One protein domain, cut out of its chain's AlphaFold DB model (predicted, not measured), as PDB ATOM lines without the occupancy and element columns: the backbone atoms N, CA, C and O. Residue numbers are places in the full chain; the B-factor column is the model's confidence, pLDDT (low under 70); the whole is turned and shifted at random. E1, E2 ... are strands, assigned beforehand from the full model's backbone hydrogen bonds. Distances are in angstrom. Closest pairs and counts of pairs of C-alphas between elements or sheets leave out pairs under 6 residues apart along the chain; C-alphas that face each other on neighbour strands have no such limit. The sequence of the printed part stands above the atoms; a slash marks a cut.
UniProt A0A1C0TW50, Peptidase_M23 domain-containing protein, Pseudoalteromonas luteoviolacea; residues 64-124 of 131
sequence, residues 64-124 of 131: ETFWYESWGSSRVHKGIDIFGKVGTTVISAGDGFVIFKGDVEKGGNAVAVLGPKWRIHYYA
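Overview. This is residues 64 to 124 of the 131 residues of the protein "Peptidase_M23 domain-containing protein" of Pseudoalteromonas luteoviolacea (UniProt A0A1C0TW50). With little regular structure, a small three-stranded sheet, E2 E3 E4, sits apart from a small turn at E1; between them the chain makes a wide loop, whose residues 83 to 89 stick out. The 61 printed residues hold four strands, E1 to E4 in order, and no named helix: all strand, though only 22 residues are in named elements. The antiparallel sheet, in that order, is a meander, each strand the neighbour of the one before. The whole is only just loose, close to compact, with a radius of gyration of the C-alphas of 12.8 A, and spans 33 by 29 by 23 A.

Along the chain. E1 is residues 69 to 71, from C-alpha 69 at (256.685, 113.948, 218.726). E2, residues 97 to 104, is 19.0 A long; E3, 108 to 114, 19.4 A; E4, 120 to 123, 9.8 A, ending at (262.480, 102.364, 234.776).

Arrangement. Hairpin E2 and E3 has N 104 and O 108 at 2.8 A; hairpin E3 and E4 has N 113 and O 121 at 2.9 A. E1 is apart from E2, E3 and E4.

Size, cuts and confidence. The link E1 to E2 is long, 25 residues. The printed part has no cut, and no printed residue is under 70 in pLDDT.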
ATOM      1  N   GLU A  64     249.361 112.706 226.552       77.25
ATOM      2  CA  GLU A  64     250.061 113.572 225.600       77.25
ATOM      3  C   GLU A  64     251.571 113.331 225.591       77.25
ATOM      4  O   GLU A  64     252.241 113.791 224.683       77.25
ATOM      5  N   THR A  65     252.128 112.597 226.561       76.81
ATOM      6  CA  THR A  65     253.551 112.214 226.545       76.81
ATOM      7  C   THR A  65     253.790 110.876 225.857       76.81
ATOM      8  O   THR A  65     254.920 110.591 225.463       76.81
ATOM      9  N   PHE A  66     252.764 110.041 225.675       80.62
ATOM     10  CA  PHE A  66     252.939 108.740 225.039       80.62
ATOM     11  C   PHE A  66     253.083 108.893 223.525       80.62
ATOM     12  O   PHE A  66     252.214 109.452 222.862       80.62
ATOM     13  N   TRP A  67     254.177 108.370 222.966       80.56
ATOM     14  CA  TRP A  67     254.477 108.492 221.535       80.56
ATOM     15  C   TRP A  67     254.554 109.941 221.034       80.56
ATOM     16  O   TRP A  67     254.402 110.202 219.841       80.56
ATOM     17  N   TYR A  68     254.820 110.881 221.944       79.75
ATOM     18  CA  TYR A  68     254.845 112.304 221.638       79.75
ATOM     19  C   TYR A  68     256.009 112.658 220.714       79.75
ATOM     20  O   TYR A  68     257.153 112.243 220.934       79.75
ATOM     21  N   GLU A  69     255.708 113.438 219.681       79.56
ATOM     22  CA  GLU A  69     256.685 113.948 218.726       79.56
ATOM     23  C   GLU A  69     257.471 115.129 219.319       79.56
ATOM     24  O   GLU A  69     257.014 115.815 220.218       79.56
ATOM     25  N   SER A  70     258.669 115.406 218.808       81.75
ATOM     26  CA  SER A  70     259.589 116.431 219.342       81.75
ATOM     27  C   SER A  70     260.228 116.096 220.703       81.75
ATOM     28  O   SER A  70     260.565 116.985 221.483       81.75
ATOM     29  N   TRP A  71     260.499 114.813 220.976       79.00
ATOM     30  CA  TRP A  71     261.158 114.373 222.217       79.00
ATOM     31  C   TRP A  71     262.694 114.383 222.144       79.00
ATOM     32  O   TRP A  71     263.353 113.345 221.980       79.00
ATOM     33  N   GLY A  72     263.281 115.579 222.237       79.31
ATOM     34  CA  GLY A  72     264.734 115.781 222.253       79.31
ATOM     35  C   GLY A  72     265.464 115.020 221.134       79.31
ATOM     36  O   GLY A  72     265.019 114.970 219.989       79.31
ATOM     37  N   SER A  73     266.581 114.368 221.470       78.69
ATOM     38  CA  SER A  73     267.375 113.584 220.502       78.69
ATOM     39  C   SER A  73     266.686 112.312 219.977       78.69
ATOM     40  O   SER A  73     267.078 111.810 218.926       78.69
ATOM     41  N   SER A  74     265.673 111.785 220.676       75.94
ATOM     42  CA  SER A  74     264.918 110.593 220.248       75.94
ATOM     43  C   SER A  74     263.888 110.918 219.162       75.94
ATOM     44  O   SER A  74     263.416 110.013 218.471       75.94
ATOM     45  N   ARG A  75     263.532 112.204 219.007       83.12
ATOM     46  CA  ARG A  75     262.415 112.736 218.204       83.12
ATOM     47  C   ARG A  75     261.028 112.256 218.636       83.12
ATOM     48  O   ARG A  75     260.091 113.029 218.513       83.12
ATOM     49  N   VAL A  76     260.903 111.045 219.175       84.69
ATOM     50  CA  VAL A  76     259.660 110.470 219.700       84.69
ATOM     51  C   VAL A  76     259.881 109.921 221.104       84.69
ATOM     52  O   VAL A  76     260.899 109.260 221.361       84.69
ATOM     53  N   HIS A  77     258.924 110.164 221.997       85.06
ATOM     54  CA  HIS A  77     258.900 109.553 223.319       85.06
ATOM     55  C   HIS A  77     258.319 108.137 223.252       85.06
ATOM     56  O   HIS A  77     257.132 107.949 223.017       85.06
ATOM     57  N   LYS A  78     259.149 107.110 223.444       82.69
ATOM     58  CA  LYS A  78     258.738 105.698 223.296       82.69
ATOM     59  C   LYS A  78     258.248 105.060 224.605       82.69
ATOM     60  O   LYS A  78     258.185 103.836 224.692       82.69
ATOM     61  N   GLY A  79     257.966 105.876 225.620       85.00
ATOM     62  CA  GLY A  79     257.593 105.453 226.966       85.00
ATOM     63  C   GLY A  79     256.334 106.152 227.470       85.00
ATOM     64  O   GLY A  79     255.695 106.911 226.745       85.00
ATOM     65  N   ILE A  80     255.988 105.864 228.721       87.00
ATOM     66  CA  ILE A  80     254.905 106.518 229.459       87.00
ATOM     67  C   ILE A  80     255.542 107.209 230.657       87.00
ATOM     68  O   ILE A  80     256.270 106.559 231.411       87.00
ATOM     69  N   ASP A  81     255.221 108.485 230.852       87.44
ATOM     70  CA  ASP A  81     255.581 109.202 232.068       87.44
ATOM     71  C   ASP A  81     254.446 109.092 233.091       87.44
ATOM     72  O   ASP A  81     253.283 109.390 232.802       87.44
ATOM     73  N   ILE A  82     254.799 108.652 234.299       87.50
ATOM     74  CA  ILE A  82     253.893 108.585 235.447       87.50
ATOM     75  C   ILE A  82     254.398 109.597 236.467       87.50
ATOM     76  O   ILE A  82     255.469 109.420 237.056       87.50
ATOM     77  N   PHE A  83     253.644 110.676 236.650       80.31
ATOM     78  CA  PHE A  83     254.081 111.792 237.483       80.31
ATOM     79  C   PHE A  83     253.861 111.497 238.969       80.31
ATOM     80  O   PHE A  83     252.864 110.911 239.380       80.31
ATOM     81  N   GLY A  84     254.809 111.925 239.801       82.94
ATOM     82  CA  GLY A  84     254.748 111.753 241.247       82.94
ATOM     83  C   GLY A  84     255.750 112.650 241.966       82.94
ATOM     84  O   GLY A  84     256.665 113.208 241.359       82.94
ATOM     85  N   LYS A  85     255.582 112.807 243.284       88.12
ATOM     86  CA  LYS A  85     256.551 113.532 244.116       88.12
ATOM     87  C   LYS A  85     257.900 112.803 244.117       88.12
ATOM     88  O   LYS A  85     257.966 111.575 244.081       88.12
ATOM     89  N   VAL A  86     258.998 113.553 244.214       87.69
ATOM     90  CA  VAL A  86     260.334 112.955 244.357       87.69
ATOM     91  C   VAL A  86     260.366 112.061 245.596       87.69
ATOM     92  O   VAL A  86     260.013 112.494 246.691       87.69
ATOM     93  N   GLY A  87     260.828 110.821 245.427       87.31
ATOM     94  CA  GLY A  87     260.869 109.826 246.499       87.31
ATOM     95  C   GLY A  87     259.617 108.954 246.606       87.31
ATOM     96  O   GLY A  87     259.607 108.056 247.447       87.31
ATOM     97  N   THR A  88     258.601 109.152 245.757       90.62
ATOM     98  CA  THR A  88     257.515 108.173 245.619       90.62
ATOM     99  C   THR A  88     258.095 106.806 245.264       90.62
ATOM    100  O   THR A  88     258.969 106.683 244.405       90.62
ATOM    101  N   THR A  89     257.615 105.770 245.949       91.12
ATOM    102  CA  THR A  89     258.091 104.401 245.755       91.12
ATOM    103  C   THR A  89     257.670 103.871 244.387       91.12
ATOM    104  O   THR A  89     256.475 103.764 244.091       91.12
ATOM    105  N   VAL A  90     258.668 103.507 243.582       91.81
ATOM    106  CA  VAL A  90     258.505 102.786 242.317       91.81
ATOM    107  C   VAL A  90     258.514 101.291 242.620       91.81
ATOM    108  O   VAL A  90     259.393 100.799 243.326       91.81
ATOM    109  N   ILE A  91     257.523 100.580 242.096       92.69
ATOM    110  CA  ILE A  91     257.376  99.127 242.234       92.69
ATOM    111  C   ILE A  91     257.451  98.483 240.854       92.69
ATOM    112  O   ILE A  91     257.251  99.152 239.844       92.69
ATOM    113  N   SER A  92     257.728  97.182 240.791       93.88
ATOM    114  CA  SER A  92     257.725  96.500 239.498       93.88
ATOM    115  C   SER A  92     256.326  96.528 238.877       93.88
ATOM    116  O   SER A  92     255.330  96.263 239.552       93.88
ATOM    117  N   ALA A  93     256.257  96.823 237.579       94.50
ATOM    118  CA  ALA A  93     255.043  96.762 236.774       94.50
ATOM    119  C   ALA A  93     254.476  95.337 236.688       94.50
ATOM    120  O   ALA A  93     253.294  95.175 236.430       94.50
ATOM    121  N   GLY A  94     255.293  94.309 236.921       94.44
ATOM    122  CA  GLY A  94     254.864  92.916 237.016       94.44
ATOM    123  C   GLY A  94     255.970  92.025 237.574       94.44
ATOM    124  O   GLY A  94     257.066  92.503 237.883       94.44
ATOM    125  N   ASP A  95     255.697  90.730 237.695       93.94
ATOM    126  CA  ASP A  95     256.709  89.754 238.105       93.94
ATOM    127  C   ASP A  95     257.869  89.714 237.101       93.94
ATOM    128  O   ASP A  95     257.673  89.883 235.894       93.94
ATOM    129  N   GLY A  96     259.091  89.482 237.580       94.75
ATOM    130  CA  GLY A  96     260.240  89.371 236.694       94.75
ATOM    131  C   GLY A  96     261.591  89.370 237.394       94.75
ATOM    132  O   GLY A  96     261.694  89.452 238.617       94.75
ATOM    133  N   PHE A  97     262.639  89.288 236.579       96.31
ATOM    134  CA  PHE A  97     264.031  89.285 237.014       96.31
ATOM    135  C   PHE A  97     264.698  90.616 236.690       96.31
ATOM    136  O   PHE A  97     264.623  91.089 235.557       96.31
ATOM    137  N   VAL A  98     265.404  91.202 237.657       96.69
ATOM    138  CA  VAL A  98     266.262  92.362 237.393       96.69
ATOM    139  C   VAL A  98     267.438  91.908 236.529       96.69
ATOM    140  O   VAL A  98     268.277  91.131 236.977       96.69
ATOM    141  N   ILE A  99     267.494  92.403 235.294       97.50
ATOM    142  CA  ILE A  99     268.562  92.100 234.328       97.50
ATOM    143  C   ILE A  99     269.556  93.255 234.173       97.50
ATOM    144  O   ILE A  99     270.640  93.070 233.627       97.50
ATOM    145  N   PHE A 100     269.197  94.446 234.656       96.12
ATOM    146  CA  PHE A 100     270.065  95.617 234.648       96.12
ATOM    147  C   PHE A 100     269.756  96.538 235.827       96.12
ATOM    148  O   PHE A 100     268.592  96.751 236.173       96.12
ATOM    149  N   LYS A 101     270.811  97.121 236.395       95.06
ATOM    150  CA  LYS A 101     270.765  98.167 237.415       95.06
ATOM    151  C   LYS A 101     272.014  99.030 237.265       95.06
ATOM    152  O   LYS A 101     273.122  98.515 237.397       95.06
ATOM    153  N   GLY A 102     271.847 100.322 237.009       93.62
ATOM    154  CA  GLY A 102     272.987 101.210 236.801       93.62
ATOM    155  C   GLY A 102     272.595 102.621 236.397       93.62
ATOM    156  O   GLY A 102     271.421 102.982 236.430       93.62
ATOM    157  N   ASP A 103     273.601 103.411 236.040       94.38
ATOM    158  CA  ASP A 103     273.422 104.747 235.478       94.38
ATOM    159  C   ASP A 103     273.494 104.677 233.945       94.38
ATOM    160  O   ASP A 103     274.340 103.970 233.390       94.38
ATOM    161  N   VAL A 104     272.579 105.364 233.267       92.00
ATOM    162  CA  VAL A 104     272.489 105.450 231.807       92.00
ATOM    163  C   VAL A 104     272.469 106.925 231.438       92.00
ATOM    164  O   VAL A 104     271.641 107.661 231.958       92.00
ATOM    165  N   GLU A 105     273.298 107.351 230.484       89.44
ATOM    166  CA  GLU A 105     273.516 108.768 230.136       89.44
ATOM    167  C   GLU A 105     272.230 109.617 230.067       89.44
ATOM    168  O   GLU A 105     272.166 110.702 230.636       89.44
ATOM    169  N   LYS A 106     271.179 109.110 229.408       85.62
ATOM    170  CA  LYS A 106     269.883 109.806 229.295       85.62
ATOM    171  C   LYS A 106     268.869 109.412 230.364       85.62
ATOM    172  O   LYS A 106     267.969 110.190 230.643       85.62
ATOM    173  N   GLY A 107     268.974 108.205 230.916       85.62
ATOM    174  CA  GLY A 107     268.016 107.669 231.885       85.62
ATOM    175  C   GLY A 107     268.372 107.966 233.340       85.62
ATOM    176  O   GLY A 107     267.556 107.717 234.223       85.62
ATOM    177  N   GLY A 108     269.581 108.465 233.600       92.19
ATOM    178  CA  GLY A 108     270.169 108.511 234.932       92.19
ATOM    179  C   GLY A 108     270.154 107.130 235.578       92.19
ATOM    180  O   GLY A 108     270.411 106.111 234.937       92.19
ATOM    181  N   ASN A 109     269.787 107.090 236.852       92.88
ATOM    182  CA  ASN A 109     269.596 105.846 237.575       92.88
ATOM    183  C   ASN A 109     268.414 105.045 236.996       92.88
ATOM    184  O   ASN A 109     267.257 105.476 237.070       92.88
ATOM    185  N   ALA A 110     268.734 103.858 236.478       94.44
ATOM    186  CA  ALA A 110     267.797 102.982 235.806       94.44
ATOM    187  C   ALA A 110     267.865 101.521 236.278       94.44
ATOM    188  O   ALA A 110     268.897 101.023 236.746       94.44
ATOM    189  N   VAL A 111     266.740 100.823 236.109       95.50
ATOM    190  CA  VAL A 111     266.575  99.375 236.311       95.50
ATOM    191  C   VAL A 111     265.816  98.811 235.116       95.50
ATOM    192  O   VAL A 111     264.865  99.429 234.641       95.50
ATOM    193  N   ALA A 112     266.206  97.623 234.653       96.31
ATOM    194  CA  ALA A 112     265.429  96.860 233.682       96.31
ATOM    195  C   ALA A 112     265.039  95.496 234.259       96.31
ATOM    196  O   ALA A 112     265.880  94.778 234.810       96.31
ATOM    197  N   VAL A 113     263.763  95.145 234.109       97.38
ATOM    198  CA  VAL A 113     263.174  93.894 234.593       97.38
ATOM    199  C   VAL A 113     262.688  93.072 233.407       97.38
ATOM    200  O   VAL A 113     261.854  93.538 232.633       97.38
ATOM    201  N   LEU A 114     263.195  91.848 233.270       97.25
ATOM    202  CA  LEU A 114     262.686  90.853 232.333       97.25
ATOM    203  C   LEU A 114     261.472  90.155 232.949       97.25
ATOM    204  O   LEU A 114     261.618  89.396 233.908       97.25
ATOM    205  N   GLY A 115     260.293  90.416 232.397       95.81
ATOM    206  CA  GLY A 115     259.034  89.810 232.813       95.81
ATOM    207  C   GLY A 115     258.536  88.709 231.866       95.81
ATOM    208  O   GLY A 115     259.228  88.321 230.914       95.81
ATOM    209  N   PRO A 116     257.310  88.211 232.109       95.62
ATOM    210  CA  PRO A 116     256.609  87.290 231.224       95.62
ATOM    211  C   PRO A 116     256.566  87.777 229.772       95.62
ATOM    212  O   PRO A 116     256.671  88.971 229.480       95.62
ATOM    213  N   LYS A 117     256.392  86.840 228.835       95.50
ATOM    214  CA  LYS A 117     256.360  87.114 227.389       95.50
ATOM    215  C   LYS A 117     257.635  87.754 226.842       95.50
ATOM    216  O   LYS A 117     257.588  88.407 225.801       95.50
ATOM    217  N   TRP A 118     258.758  87.550 227.531       96.06
ATOM    218  CA  TRP A 118     260.067  88.118 227.193       96.06
ATOM    219  C   TRP A 118     260.069  89.649 227.104       96.06
ATOM    220  O   TRP A 118     260.864  90.235 226.368       96.06
ATOM    221  N   ARG A 119     259.168  90.312 227.839       95.38
ATOM    222  CA  ARG A 119     259.068  91.773 227.848       95.38
ATOM    223  C   ARG A 119     260.026  92.368 228.859       95.38
ATOM    224  O   ARG A 119     260.200  91.838 229.953       95.38
ATOM    225  N   ILE A 120     260.621  93.493 228.490       95.81
ATOM    226  CA  ILE A 120     261.517  94.244 229.360       95.81
ATOM    227  C   ILE A 120     260.793  95.507 229.812       95.81
ATOM    228  O   ILE A 120     260.393  96.324 228.984       95.81
ATOM    229  N   HIS A 121     260.656  95.662 231.126       95.25
ATOM    230  CA  HIS A 121     260.153  96.875 231.763       95.25
ATOM    231  C   HIS A 121     261.341  97.714 232.217       95.25
ATOM    232  O   HIS A 121     262.150  97.258 233.026       95.25
ATOM    233  N   TYR A 122     261.468  98.912 231.658       94.94
ATOM    234  CA  TYR A 122     262.576  99.825 231.911       94.94
ATOM    235  C   TYR A 122     262.094 101.016 232.737       94.94
ATOM    236  O   TYR A 122     261.155 101.705 232.345       94.94
ATOM    237  N   TYR A 123     262.760 101.259 233.862       93.88
ATOM    238  CA  TYR A 123     262.480 102.364 234.776       93.88
ATOM    239  C   TYR A 123     263.673 103.308 234.767       93.88
ATOM    240  O   TYR A 123     264.803 102.861 234.976       93.88
ATOM    241  N   ALA A 124     263.426 104.595 234.538       92.81
ATOM    242  CA  ALA A 124     264.443 105.640 234.483       92.81
ATOM    243  C   ALA A 124     264.195 106.719 235.539       92.81
ATOM    244  O   ALA A 124     263.136 106.770 236.163       92.81
TER     245      ALA A 124